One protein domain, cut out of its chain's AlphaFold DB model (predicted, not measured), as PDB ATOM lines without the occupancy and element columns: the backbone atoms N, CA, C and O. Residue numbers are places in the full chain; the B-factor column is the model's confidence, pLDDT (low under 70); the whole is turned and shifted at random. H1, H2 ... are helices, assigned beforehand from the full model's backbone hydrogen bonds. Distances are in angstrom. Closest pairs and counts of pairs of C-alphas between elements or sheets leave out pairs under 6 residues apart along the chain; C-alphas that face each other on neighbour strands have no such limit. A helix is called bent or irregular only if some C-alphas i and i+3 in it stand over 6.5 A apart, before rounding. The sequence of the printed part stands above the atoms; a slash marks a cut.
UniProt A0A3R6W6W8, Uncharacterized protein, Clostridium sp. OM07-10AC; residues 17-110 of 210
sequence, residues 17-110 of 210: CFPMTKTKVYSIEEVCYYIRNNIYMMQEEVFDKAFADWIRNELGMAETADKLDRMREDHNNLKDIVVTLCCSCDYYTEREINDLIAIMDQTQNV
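AT A GLANCE: This is residues 17 to 110 of the 210 residues of an uncharacterized protein of Clostridium sp. OM07-10AC (UniProt A0A3R6W6W8). This is a bundle of five helices with their lines mostly aligned: H3, H4 and H5 lie side by side in a row, neighbours running opposite ways, with H4 in the middle. H2 packs on H3, and H1 packs on H4 and H5, on the same side of that row as H2. The printed part has 94 residues, with H1 to H5 in order along the chain and no named strand: all helix. It is compact, with a radius of gyration of the C-alphas of 12.5 A and spans of 35 by 27 by 26 A.

HOW THE PARTS SIT: Start at H5, residues 94 to 109, the longest helix. With residues 97 to 104 alone it touches the hub H4, residues 78 to 86, in a hairpin; the closest C-alphas, Lys 79 and Ile 101, are 6.8 A apart, at a shallow tilt of 17 degrees, opposite ways. H4 forms another hairpin with H3, residues 62 to 73, at 1 degree; the closest C-alphas, Leu 68 and Ile 81, are 6.8 A apart. H2, residues 49 to 57, touches H3 in a hairpin, C-alphas 56 and 62 being closest at 4.6 A. H1, residues 28 to 41, touches H4, closest at C-alphas 32 and 86, 6.0 A apart. Its residues 36 to 40 alone touch H5, closest at C-alphas 40 and 107, 6.9 A apart. H3 and H5 are apart. Every O i to N i+4 pair is within hydrogen-bond range in H2, H3, H4 and H5; H1 has 8 of 10.

IN THESE COORDINATES: Find C-alpha 94 at (1.393, -62.207, 46.213); from there H5 runs 22.9 A to C-alpha 109 at (3.692, -45.777, 61.935). H1 begins at C-alpha 28, (-6.946, -52.140, 36.297), and spans 18.7 A; it is irregular, C-alphas 37 and 40 being 8.3 A apart. H3 spans 16.7 A, H4 12.4 A and H2 12.1 A.

THE WHOLE: Look to Gly 60 and Val 110 for the C-alphas farthest apart, 36.9 A. The printed part has no cut, and no link between the helices is long. The model's pLDDT is under 70 at residues 107 to 110.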
ATOM      1  N   CYS A  17      -9.698 -40.306  35.750       94.50
ATOM      2  CA  CYS A  17      -8.706 -39.268  35.997       94.50
ATOM      3  C   CYS A  17      -8.578 -39.039  37.499       94.50
ATOM      4  O   CYS A  17      -9.455 -38.421  38.103       94.50
ATOM      5  N   PHE A  18      -7.468 -39.483  38.094       89.75
ATOM      6  CA  PHE A  18      -7.215 -39.262  39.513       89.75
ATOM      7  C   PHE A  18      -7.193 -37.751  39.809       89.75
ATOM      8  O   PHE A  18      -6.316 -37.032  39.309       89.75
ATOM      9  N   PRO A  19      -8.120 -37.222  40.636       80.56
ATOM     10  CA  PRO A  19      -8.305 -35.774  40.784       80.56
ATOM     11  C   PRO A  19      -7.069 -35.044  41.319       80.56
ATOM     12  O   PRO A  19      -6.876 -33.841  41.073       80.56
ATOM     13  N   MET A  20      -6.252 -35.775  42.080       74.25
ATOM     14  CA  MET A  20      -5.090 -35.271  42.791       74.25
ATOM     15  C   MET A  20      -3.899 -35.013  41.864       74.25
ATOM     16  O   MET A  20      -3.330 -33.924  41.907       74.25
ATOM     17  N   THR A  21      -3.568 -35.975  41.006       82.19
ATOM     18  CA  THR A  21      -2.406 -35.933  40.103       82.19
ATOM     19  C   THR A  21      -2.769 -35.586  38.663       82.19
ATOM     20  O   THR A  21      -1.878 -35.316  37.865       82.19
ATOM     21  N   LYS A  22      -4.064 -35.611  38.313       84.75
ATOM     22  CA  LYS A  22      -4.568 -35.537  36.930       84.75
ATOM     23  C   LYS A  22      -4.081 -36.687  36.041       84.75
ATOM     24  O   LYS A  22      -4.149 -36.592  34.816       84.75
ATOM     25  N   THR A  23      -3.609 -37.775  36.649       89.94
ATOM     26  CA  THR A  23      -3.203 -38.984  35.931       89.94
ATOM     27  C   THR A  23      -4.440 -39.704  35.421       89.94
ATOM     28  O   THR A  23      -5.357 -39.983  36.193       89.94
ATOM     29  N   LYS A  24      -4.452 -39.994  34.122       95.19
ATOM     30  CA  LYS A  24      -5.479 -40.811  33.481       95.19
ATOM     31  C   LYS A  24      -5.046 -42.271  33.498       95.19
ATOM     32  O   LYS A  24      -3.891 -42.543  33.186       95.19
ATOM     33  N   VAL A  25      -5.971 -43.159  33.837       95.44
ATOM     34  CA  VAL A  25      -5.803 -44.613  33.770       95.44
ATOM     35  C   VAL A  25      -6.953 -45.226  32.976       95.44
ATOM     36  O   VAL A  25      -8.085 -44.739  33.028       95.44
ATOM     37  N   TYR A  26      -6.646 -46.271  32.225       95.69
ATOM     38  CA  TYR A  26      -7.523 -46.942  31.273       95.69
ATOM     39  C   TYR A  26      -7.727 -48.420  31.606       95.69
ATOM     40  O   TYR A  26      -8.635 -49.027  31.053       95.69
ATOM     41  N   SER A  27      -6.916 -49.005  32.487       94.75
ATOM     42  CA  SER A  27      -7.048 -50.406  32.890       94.75
ATOM     43  C   SER A  27      -6.821 -50.596  34.389       94.75
ATOM     44  O   SER A  27      -6.323 -49.702  35.085       94.75
ATOM     45  N   ILE A  28      -7.172 -51.778  34.894       95.12
ATOM     46  CA  ILE A  28      -6.946 -52.140  36.297       95.12
ATOM     47  C   ILE A  28      -5.450 -52.281  36.625       95.12
ATOM     48  O   ILE A  28      -5.020 -51.946  37.728       95.12
ATOM     49  N   GLU A  29      -4.622 -52.694  35.665       93.19
ATOM     50  CA  GLU A  29      -3.166 -52.752  35.818       93.19
ATOM     51  C   GLU A  29      -2.571 -51.346  35.952       93.19
ATOM     52  O   GLU A  29      -1.694 -51.122  36.787       93.19
ATOM     53  N   GLU A  30      -3.072 -50.370  35.186       93.50
ATOM     54  CA  GLU A  30      -2.658 -48.970  35.323       93.50
ATOM     55  C   GLU A  30      -3.102 -48.370  36.662       93.50
ATOM     56  O   GLU A  30      -2.349 -47.603  37.267       93.50
ATOM     57  N   VAL A  31      -4.277 -48.758  37.171       94.94
ATOM     58  CA  VAL A  31      -4.695 -48.444  38.548       94.94
ATOM     59  C   VAL A  31      -3.697 -49.029  39.548       94.94
ATOM     60  O   VAL A  31      -3.206 -48.298  40.406       94.94
ATOM     61  N   CYS A  32      -3.350 -50.314  39.435       93.81
ATOM     62  CA  CYS A  32      -2.395 -50.973  40.330       93.81
ATOM     63  C   CYS A  32      -1.024 -50.282  40.308       93.81
ATOM     64  O   CYS A  32      -0.467 -49.961  41.361       93.81
ATOM     65  N   TYR A  33      -0.520 -49.964  39.114       92.25
ATOM     66  CA  TYR A  33       0.707 -49.193  38.940       92.25
ATOM     67  C   TYR A  33       0.621 -47.815  39.610       92.25
ATOM     68  O   TYR A  33       1.533 -47.412  40.342       92.25
ATOM     69  N   TYR A  34      -0.489 -47.104  39.397       92.62
ATOM     70  CA  TYR A  34      -0.729 -45.799  39.998       92.62
ATOM     71  C   TYR A  34      -0.728 -45.878  41.528       92.62
ATOM     72  O   TYR A  34      -0.080 -45.046  42.167       92.62
ATOM     73  N   ILE A  35      -1.392 -46.882  42.114       91.31
ATOM     74  CA  ILE A  35      -1.448 -47.093  43.565       91.31
ATOM     75  C   ILE A  35      -0.038 -47.203  44.137       91.31
ATOM     76  O   ILE A  35       0.311 -46.439  45.031       91.31
ATOM     77  N   ARG A  36       0.805 -48.093  43.600       87.62
ATOM     78  CA  ARG A  36       2.168 -48.286  44.119       87.62
ATOM     79  C   ARG A  36       3.012 -47.019  44.037       87.62
ATOM     80  O   ARG A  36       3.728 -46.702  44.984       87.62
ATOM     81  N   ASN A  37       2.925 -46.279  42.932       85.94
ATOM     82  CA  ASN A  37       3.714 -45.059  42.752       85.94
ATOM     83  C   ASN A  37       3.221 -43.886  43.620       85.94
ATOM     84  O   ASN A  37       3.976 -42.956  43.894       85.94
ATOM     85  N   ASN A  38       1.965 -43.927  44.065       84.75
ATOM     86  CA  ASN A  38       1.337 -42.860  44.840       84.75
ATOM     87  C   ASN A  38       0.937 -43.309  46.253       84.75
ATOM     88  O   ASN A  38       0.218 -42.576  46.927       84.75
ATOM     89  N   ILE A  39       1.425 -44.463  46.725       82.44
ATOM     90  CA  ILE A  39       0.917 -45.157  47.921       82.44
ATOM     91  C   ILE A  39       0.901 -44.278  49.177       82.44
ATOM     92  O   ILE A  39      -0.061 -44.298  49.935       82.44
ATOM     93  N   TYR A  40       1.908 -43.417  49.346       74.44
ATOM     94  CA  TYR A  40       2.014 -42.493  50.481       74.44
ATOM     95  C   TYR A  40       0.977 -41.360  50.485       74.44
ATOM     96  O   TYR A  40       0.806 -40.680  51.494       74.44
ATOM     97  N   MET A  41       0.332 -41.109  49.348       73.62
ATOM     98  CA  MET A  41      -0.704 -40.091  49.183       73.62
ATOM     99  C   MET A  41      -2.112 -40.672  49.153       73.62
ATOM    100  O   MET A  41      -3.070 -39.899  49.178       73.62
ATOM    101  N   MET A  42      -2.238 -41.993  49.031       80.31
ATOM    102  CA  MET A  42      -3.536 -42.634  48.896       80.31
ATOM    103  C   MET A  42      -4.315 -42.481  50.198       80.31
ATOM    104  O   MET A  42      -3.773 -42.611  51.294       80.31
ATOM    105  N   GLN A  43      -5.596 -42.173  50.052       79.94
ATOM    106  CA  GLN A  43      -6.567 -42.109  51.133       79.94
ATOM    107  C   GLN A  43      -7.836 -42.814  50.649       79.94
ATOM    108  O   GLN A  43      -8.016 -42.990  49.441       79.94
ATOM    109  N   GLU A  44      -8.692 -43.240  51.570       83.19
ATOM    110  CA  GLU A  44      -9.905 -44.006  51.243       83.19
ATOM    111  C   GLU A  44     -10.833 -43.210  50.320       83.19
ATOM    112  O   GLU A  44     -11.417 -43.763  49.392       83.19
ATOM    113  N   GLU A  45     -10.865 -41.887  50.478       83.44
ATOM    114  CA  GLU A  45     -11.700 -40.974  49.697       83.44
ATOM    115  C   GLU A  45     -11.301 -40.899  48.216       83.44
ATOM    116  O   GLU A  45     -12.062 -40.391  47.398       83.44
ATOM    117  N   VAL A  46     -10.111 -41.393  47.848       86.44
ATOM    118  CA  VAL A  46      -9.692 -41.500  46.440       86.44
ATOM    119  C   VAL A  46     -10.521 -42.553  45.699       86.44
ATOM    120  O   VAL A  46     -10.738 -42.426  44.492       86.44
ATOM    121  N   PHE A  47     -10.974 -43.580  46.417       90.81
ATOM    122  CA  PHE A  47     -11.742 -44.705  45.898       90.81
ATOM    123  C   PHE A  47     -13.232 -44.493  46.178       90.81
ATOM    124  O   PHE A  47     -13.871 -45.240  46.915       90.81
ATOM    125  N   ASP A  48     -13.770 -43.411  45.622       90.81
ATOM    126  CA  ASP A  48     -15.154 -43.000  45.820       90.81
ATOM    127  C   ASP A  48     -16.150 -43.788  44.942       90.81
ATOM    128  O   ASP A  48     -15.811 -44.746  44.240       90.81
ATOM    129  N   LYS A  49     -17.424 -43.377  44.982       92.94
ATOM    130  CA  LYS A  49     -18.480 -44.003  44.177       92.94
ATOM    131  C   LYS A  49     -18.201 -43.893  42.678       92.94
ATOM    132  O   LYS A  49     -18.439 -44.848  41.947       92.94
ATOM    133  N   ALA A  50     -17.667 -42.755  42.231       94.75
ATOM    134  CA  ALA A  50     -17.362 -42.534  40.823       94.75
ATOM    135  C   ALA A  50     -16.258 -43.484  40.339       94.75
ATOM    136  O   ALA A  50     -16.343 -44.003  39.228       94.75
ATOM    137  N   PHE A  51     -15.259 -43.762  41.182       95.69
ATOM    138  CA  PHE A  51     -14.248 -44.773  40.895       95.69
ATOM    139  C   PHE A  51     -14.848 -46.183  40.783       95.69
ATOM    140  O   PHE A  51     -14.594 -46.877  39.800       95.69
ATOM    141  N   ALA A  52     -15.681 -46.602  41.743       95.88
ATOM    142  CA  ALA A  52     -16.330 -47.918  41.700       95.88
ATOM    143  C   ALA A  52     -17.234 -48.082  40.463       95.88
ATOM    144  O   ALA A  52     -17.202 -49.115  39.792       95.88
ATOM    145  N   ASP A  53     -17.994 -47.046  40.104       96.69
ATOM    146  CA  ASP A  53     -18.843 -47.056  38.911       96.69
ATOM    147  C   ASP A  53     -18.022 -47.095  37.615       96.69
ATOM    148  O   ASP A  53     -18.422 -47.753  36.655       96.69
ATOM    149  N   TRP A  54     -16.850 -46.456  37.585       97.44
ATOM    150  CA  TRP A  54     -15.922 -46.567  36.460       97.44
ATOM    151  C   TRP A  54     -15.390 -47.998  36.295       97.44
ATOM    152  O   TRP A  54     -15.458 -48.546  35.195       97.44
ATOM    153  N   ILE A  55     -14.952 -48.644  37.384       96.31
ATOM    154  CA  ILE A  55     -14.525 -50.056  37.375       96.31
ATOM    155  C   ILE A  55     -15.646 -50.963  36.835       96.31
ATOM    156  O   ILE A  55     -15.397 -51.853  36.018       96.31
ATOM    157  N   ARG A  56     -16.898 -50.711  37.243       96.44
ATOM    158  CA  ARG A  56     -18.070 -51.473  36.787       96.44
ATOM    159  C   ARG A  56     -18.346 -51.279  35.297       96.44
ATOM    160  O   ARG A  56     -18.505 -52.260  34.579       96.44
ATOM    161  N   ASN A  57     -18.424 -50.030  34.845       95.88
ATOM    162  CA  ASN A  57     -18.976 -49.693  33.531       95.88
ATOM    163  C   ASN A  57     -17.927 -49.685  32.414       95.88
ATOM    164  O   ASN A  57     -18.216 -50.131  31.307       95.88
ATOM    165  N   GLU A  58     -16.722 -49.181  32.688       96.19
ATOM    166  CA  GLU A  58     -15.669 -49.044  31.675       96.19
ATOM    167  C   GLU A  58     -14.763 -50.275  31.604       96.19
ATOM    168  O   GLU A  58     -14.315 -50.628  30.514       96.19
ATOM    169  N   LEU A  59     -14.521 -50.954  32.734       94.81
ATOM    170  CA  LEU A  59     -13.710 -52.181  32.766       94.81
ATOM    171  C   LEU A  59     -14.549 -53.467  32.801       94.81
ATOM    172  O   LEU A  59     -14.001 -54.557  32.648       94.81
ATOM    173  N   GLY A  60     -15.867 -53.369  33.015       93.81
ATOM    174  CA  GLY A  60     -16.757 -54.532  33.114       93.81
ATOM    175  C   GLY A  60     -16.561 -55.367  34.386       93.81
ATOM    176  O   GLY A  60     -17.017 -56.508  34.449       93.81
ATOM    177  N   MET A  61     -15.884 -54.835  35.408       94.69
ATOM    178  CA  MET A  61     -15.492 -55.577  36.612       94.69
ATOM    179  C   MET A  61     -16.529 -55.412  37.734       94.69
ATOM    180  O   MET A  61     -16.240 -54.850  38.794       94.69
ATOM    181  N   ALA A  62     -17.755 -55.888  37.494       95.25
ATOM    182  CA  ALA A  62     -18.885 -55.701  38.410       95.25
ATOM    183  C   ALA A  62     -18.625 -56.254  39.823       95.25
ATOM    184  O   ALA A  62     -18.877 -55.555  40.799       95.25
ATOM    185  N   GLU A  63     -18.040 -57.450  39.944       95.19
ATOM    186  CA  GLU A  63     -17.742 -58.050  41.253       95.19
ATOM    187  C   GLU A  63     -16.755 -57.214  42.079       95.19
ATOM    188  O   GLU A  63     -16.923 -57.060  43.290       95.19
ATOM    189  N   THR A  64     -15.722 -56.661  41.439       95.00
ATOM    190  CA  THR A  64     -14.753 -55.784  42.108       95.00
ATOM    191  C   THR A  64     -15.417 -54.484  42.540       95.00
ATOM    192  O   THR A  64     -15.211 -54.044  43.667       95.00
ATOM    193  N   ALA A  65     -16.255 -53.893  41.687       96.00
ATOM    194  CA  ALA A  65     -16.993 -52.681  42.024       96.00
ATOM    195  C   ALA A  65     -17.963 -52.888  43.200       96.00
ATOM    196  O   ALA A  65     -18.032 -52.039  44.085       96.00
ATOM    197  N   ASP A  66     -18.656 -54.029  43.260       95.31
ATOM    198  CA  ASP A  66     -19.551 -54.366  44.373       95.31
ATOM    199  C   ASP A  66     -18.782 -54.542  45.688       95.31
ATOM    200  O   ASP A  66     -19.237 -54.092  46.739       95.31
ATOM    201  N   LYS A  67     -17.592 -55.161  45.640       94.38
ATOM    202  CA  LYS A  67     -16.698 -55.243  46.806       94.38
ATOM    203  C   LYS A  67     -16.287 -53.848  47.275       94.38
ATOM    204  O   LYS A  67     -16.405 -53.569  48.461       94.38
ATOM    205  N   LEU A  68     -15.870 -52.967  46.363       93.69
ATOM    206  CA  LEU A  68     -15.508 -51.586  46.703       93.69
ATOM    207  C   LEU A  68     -16.679 -50.821  47.330       93.69
ATOM    208  O   LEU A  68     -16.482 -50.123  48.320       93.69
ATOM    209  N   ASP A  69     -17.890 -50.960  46.786       91.94
ATOM    210  CA  ASP A  69     -19.082 -50.307  47.333       91.94
ATOM    211  C   ASP A  69     -19.376 -50.786  48.770       91.94
ATOM    212  O   ASP A  69     -19.540 -49.947  49.654       91.94
ATOM    213  N   ARG A  70     -19.321 -52.100  49.044       90.88
ATOM    214  CA  ARG A  70     -19.485 -52.644  50.412       90.88
ATOM    215  C   ARG A  70     -18.426 -52.126  51.376       90.88
ATOM    216  O   ARG A  70     -18.739 -51.668  52.464       90.88
ATOM    217  N   MET A  71     -17.164 -52.132  50.953       89.31
ATOM    218  CA  MET A  71     -16.049 -51.661  51.780       89.31
ATOM    219  C   MET A  71     -16.174 -50.178  52.143       89.31
ATOM    220  O   MET A  71     -15.715 -49.768  53.207       89.31
ATOM    221  N   ARG A  72     -16.807 -49.374  51.282       85.06
ATOM    222  CA  ARG A  72     -17.111 -47.967  51.568       85.06
ATOM    223  C   ARG A  72     -18.241 -47.813  52.585       85.06
ATOM    224  O   ARG A  72     -18.172 -46.896  53.398       85.06
ATOM    225  N   GLU A  73     -19.260 -48.669  52.529       82.75
ATOM    226  CA  GLU A  73     -20.365 -48.697  53.501       82.75
ATOM    227  C   GLU A  73     -19.890 -49.167  54.884       82.75
ATOM    228  O   GLU A  73     -20.265 -48.579  55.895       82.75
ATOM    229  N   ASP A  74     -18.998 -50.160  54.915       83.12
ATOM    230  CA  ASP A  74     -18.442 -50.744  56.140       83.12
ATOM    231  C   ASP A  74     -17.297 -49.909  56.756       83.12
ATOM    232  O   ASP A  74     -16.760 -50.267  57.804       83.12
ATOM    233  N   HIS A  75     -16.921 -48.784  56.131       74.81
ATOM    234  CA  HIS A  75     -15.771 -47.952  56.516       74.81
ATOM    235  C   HIS A  75     -14.461 -48.753  56.650       74.81
ATOM    236  O   HIS A  75     -13.672 -48.545  57.576       74.81
ATOM    237  N   ASN A  76     -14.229 -49.686  55.722       72.06
ATOM    238  CA  ASN A  76     -13.013 -50.488  55.713       72.06
ATOM    239  C   ASN A  76     -11.775 -49.626  55.473       72.06
ATOM    240  O   ASN A  76     -11.798 -48.636  54.743       72.06
ATOM    241  N   ASN A  77     -10.657 -50.073  56.046       81.81
ATOM    242  CA  ASN A  77      -9.399 -49.355  55.950       81.81
ATOM    243  C   ASN A  77      -8.841 -49.366  54.505       81.81
ATOM    244  O   ASN A  77      -9.053 -50.297  53.722       81.81
ATOM    245  N   LEU A  78      -8.041 -48.351  54.169       86.44
ATOM    246  CA  LEU A  78      -7.359 -48.209  52.872       86.44
ATOM    247  C   LEU A  78      -6.617 -49.472  52.389       86.44
ATOM    248  O   LEU A  78      -6.513 -49.703  51.183       86.44
ATOM    249  N   LYS A  79      -6.054 -50.265  53.311       89.06
ATOM    250  CA  LYS A  79      -5.265 -51.461  52.984       89.06
ATOM    251  C   LYS A  79      -6.139 -52.511  52.320       89.06
ATOM    252  O   LYS A  79      -5.751 -53.028  51.276       89.06
ATOM    253  N   ASP A  80      -7.322 -52.762  52.861       90.44
ATOM    254  CA  ASP A  80      -8.228 -53.760  52.303       90.44
ATOM    255  C   ASP A  80      -8.660 -53.362  50.880       90.44
ATOM    256  O   ASP A  80      -8.719 -54.210  49.984       90.44
ATOM    257  N   ILE A  81      -8.904 -52.065  50.641       92.50
ATOM    258  CA  ILE A  81      -9.259 -51.537  49.312       92.50
ATOM    259  C   ILE A  81      -8.125 -51.801  48.314       92.50
ATOM    260  O   ILE A  81      -8.356 -52.338  47.228       92.50
ATOM    261  N   VAL A  82      -6.890 -51.459  48.689       92.44
ATOM    262  CA  VAL A  82      -5.704 -51.667  47.846       92.44
ATOM    263  C   VAL A  82      -5.489 -53.149  47.549       92.44
ATOM    264  O   VAL A  82      -5.279 -53.504  46.391       92.44
ATOM    265  N   VAL A  83      -5.597 -54.020  48.556       93.44
ATOM    266  CA  VAL A  83      -5.463 -55.474  48.374       93.44
ATOM    267  C   VAL A  83      -6.533 -56.002  47.424       93.44
ATOM    268  O   VAL A  83      -6.211 -56.743  46.500       93.44
ATOM    269  N   THR A  84      -7.785 -55.574  47.584       94.56
ATOM    270  CA  THR A  84      -8.891 -55.988  46.706       94.56
ATOM    271  C   THR A  84      -8.631 -55.612  45.249       94.56
ATOM    272  O   THR A  84      -8.838 -56.434  44.357       94.56
ATOM    273  N   LEU A  85      -8.131 -54.397  44.998       94.56
ATOM    274  CA  LEU A  85      -7.771 -53.950  43.652       94.56
ATOM    275  C   LEU A  85      -6.587 -54.742  43.089       94.56
ATOM    276  O   LEU A  85      -6.664 -55.229  41.963       94.56
ATOM    277  N   CYS A  86      -5.519 -54.925  43.868       93.19
ATOM    278  CA  CYS A  86      -4.343 -55.669  43.423       93.19
ATOM    279  C   CYS A  86      -4.649 -57.142  43.139       93.19
ATOM    280  O   CYS A  86      -4.134 -57.672  42.165       93.19
ATOM    281  N   CYS A  87      -5.518 -57.780  43.926       92.50
ATOM    282  CA  CYS A  87      -5.949 -59.162  43.706       92.50
ATOM    283  C   CYS A  87      -6.964 -59.313  42.560       92.50
ATOM    284  O   CYS A  87      -7.304 -60.436  42.197       92.50
ATOM    285  N   SER A  88      -7.478 -58.212  42.002       92.00
ATOM    286  CA  SER A  88      -8.434 -58.257  40.887       92.00
ATOM    287  C   SER A  88      -7.775 -58.409  39.507       92.00
ATOM    288  O   SER A  88      -8.483 -58.526  38.508       92.00
ATOM    289  N   CYS A  89      -6.438 -58.415  39.441       88.81
ATOM    290  CA  CYS A  89      -5.659 -58.666  38.227       88.81
ATOM    291  C   CYS A  89      -4.290 -59.287  38.555       88.81
ATOM    292  O   CYS A  89      -3.815 -59.203  39.683       88.81
ATOM    293  N   ASP A  90      -3.600 -59.841  37.555       86.88
ATOM    294  CA  ASP A  90      -2.312 -60.533  37.747       86.88
ATOM    295  C   ASP A  90      -1.084 -59.597  37.684       86.88
ATOM    296  O   ASP A  90       0.056 -60.032  37.474       86.88
ATOM    297  N   TYR A  91      -1.289 -58.283  37.845       89.25
ATOM    298  CA  TYR A  91      -0.211 -57.296  37.741       89.25
ATOM    299  C   TYR A  91       0.872 -57.517  38.812       89.25
ATOM    300  O   TYR A  91       2.075 -57.550  38.514       89.25
ATOM    301  N   TYR A  92       0.443 -57.745  40.056       90.06
ATOM    302  CA  TYR A  92       1.319 -58.016  41.193       90.06
ATOM    303  C   TYR A  92       1.283 -59.491  41.588       90.06
ATOM    304  O   TYR A  92       0.241 -60.131  41.601       90.06
ATOM    305  N   THR A  93       2.448 -60.033  41.936       90.44
ATOM    306  CA  THR A  93       2.530 -61.307  42.659       90.44
ATOM    307  C   THR A  93       2.096 -61.125  44.111       90.44
ATOM    308  O   THR A  93       2.211 -60.033  44.661       90.44
ATOM    309  N   GLU A  94       1.705 -62.211  44.777       90.38
ATOM    310  CA  GLU A  94       1.393 -62.207  46.213       90.38
ATOM    311  C   GLU A  94       2.519 -61.575  47.054       90.38
ATOM    312  O   GLU A  94       2.267 -60.776  47.955       90.38
ATOM    313  N   ARG A  95       3.783 -61.848  46.703       91.25
ATOM    314  CA  ARG A  95       4.945 -61.227  47.352       91.25
ATOM    315  C   ARG A  95       4.973 -59.707  47.164       91.25
ATOM    316  O   ARG A  95       5.204 -58.992  48.130       91.25
ATOM    317  N   GLU A  96       4.726 -59.218  45.950       91.06
ATOM    318  CA  GLU A  96       4.682 -57.777  45.657       91.06
ATOM    319  C   GLU A  96       3.510 -57.081  46.371       91.06
ATOM    320  O   GLU A  96       3.655 -55.937  46.801       91.06
ATOM    321  N   ILE A  97       2.376 -57.770  46.542       92.94
ATOM    322  CA  ILE A  97       1.238 -57.274  47.329       92.94
ATOM    323  C   ILE A  97       1.619 -57.187  48.811       92.94
ATOM    324  O   ILE A  97       1.390 -56.155  49.439       92.94
ATOM    325  N   ASN A  98       2.262 -58.217  49.365       91.06
ATOM    326  CA  ASN A  98       2.735 -58.206  50.752       91.06
ATOM    327  C   ASN A  98       3.776 -57.102  51.009       91.06
ATOM    328  O   ASN A  98       3.714 -56.426  52.036       91.06
ATOM    329  N   ASP A  99       4.681 -56.855  50.058       88.94
ATOM    330  CA  ASP A  99       5.625 -55.733  50.128       88.94
ATOM    331  C   ASP A  99       4.887 -54.380  50.127       88.94
ATOM    332  O   ASP A  99       5.250 -53.463  50.870       88.94
ATOM    333  N   LEU A 100       3.820 -54.244  49.329       88.50
ATOM    334  CA  LEU A 100       2.990 -53.038  49.297       88.50
ATOM    335  C   LEU A 100       2.253 -52.820  50.628       88.50
ATOM    336  O   LEU A 100       2.250 -51.702  51.142       88.50
ATOM    337  N   ILE A 101       1.700 -53.882  51.221       88.94
ATOM    338  CA  ILE A 101       1.073 -53.841  52.550       88.94
ATOM    339  C   ILE A 101       2.084 -53.385  53.606       88.94
ATOM    340  O   ILE A 101       1.778 -52.495  54.398       88.94
ATOM    341  N   ALA A 102       3.307 -53.923  53.582       86.56
ATOM    342  CA  ALA A 102       4.356 -53.526  54.518       86.56
ATOM    343  C   ALA A 102       4.694 -52.027  54.409       86.56
ATOM    344  O   ALA A 102       4.895 -51.366  55.429       86.56
ATOM    345  N   ILE A 103       4.699 -51.457  53.197       83.75
ATOM    346  CA  ILE A 103       4.871 -50.008  52.991       83.75
ATOM    347  C   ILE A 103       3.702 -49.225  53.608       83.75
ATOM    348  O   ILE A 103       3.915 -48.191  54.251       83.75
ATOM    349  N   MET A 104       2.468 -49.703  53.444       82.88
ATOM    350  CA  MET A 104       1.287 -49.067  54.039       82.88
ATOM    351  C   MET A 104       1.329 -49.112  55.573       82.88
ATOM    352  O   MET A 104       1.032 -48.105  56.216       82.88
ATOM    353  N   ASP A 105       1.784 -50.222  56.159       81.06
ATOM    354  CA  ASP A 105       1.948 -50.385  57.609       81.06
ATOM    355  C   ASP A 105       3.065 -49.513  58.182       81.06
ATOM    356  O   ASP A 105       2.902 -48.864  59.217       81.06
ATOM    357  N   GLN A 106       4.192 -49.408  57.478       71.25
ATOM    358  CA  GLN A 106       5.239 -48.453  57.836       71.25
ATOM    359  C   GLN A 106       4.709 -47.024  57.785       71.25
ATOM    360  O   GLN A 106       4.973 -46.241  58.695       71.25
ATOM    361  N   THR A 107       3.903 -46.701  56.772       62.59
ATOM    362  CA  THR A 107       3.268 -45.389  56.656       62.59
ATOM    363  C   THR A 107       2.335 -45.146  57.839       62.59
ATOM    364  O   THR A 107       2.424 -44.071  58.424       62.59
ATOM    365  N   GLN A 108       1.543 -46.136  58.279       58.84
ATOM    366  CA  GLN A 108       0.712 -46.062  59.491       58.84
ATOM    367  C   GLN A 108       1.496 -45.825  60.799       58.84
ATOM    368  O   GLN A 108       0.920 -45.307  61.759       58.84
ATOM    369  N   ASN A 109       2.802 -46.087  60.813       54.00
ATOM    370  CA  ASN A 109       3.692 -45.777  61.935       54.00
ATOM    371  C   ASN A 109       4.467 -44.459  61.764       54.00
ATOM    372  O   ASN A 109       5.070 -43.971  62.719       54.00
ATOM    373  N   VAL A 110       4.434 -43.834  60.579       59.25
ATOM    374  CA  VAL A 110       4.972 -42.478  60.392       59.25
ATOM    375  C   VAL A 110       4.066 -41.496  61.143       59.25
ATOM    376  O   VAL A 110       2.848 -41.518  60.912       59.25
TER     377      VAL A 110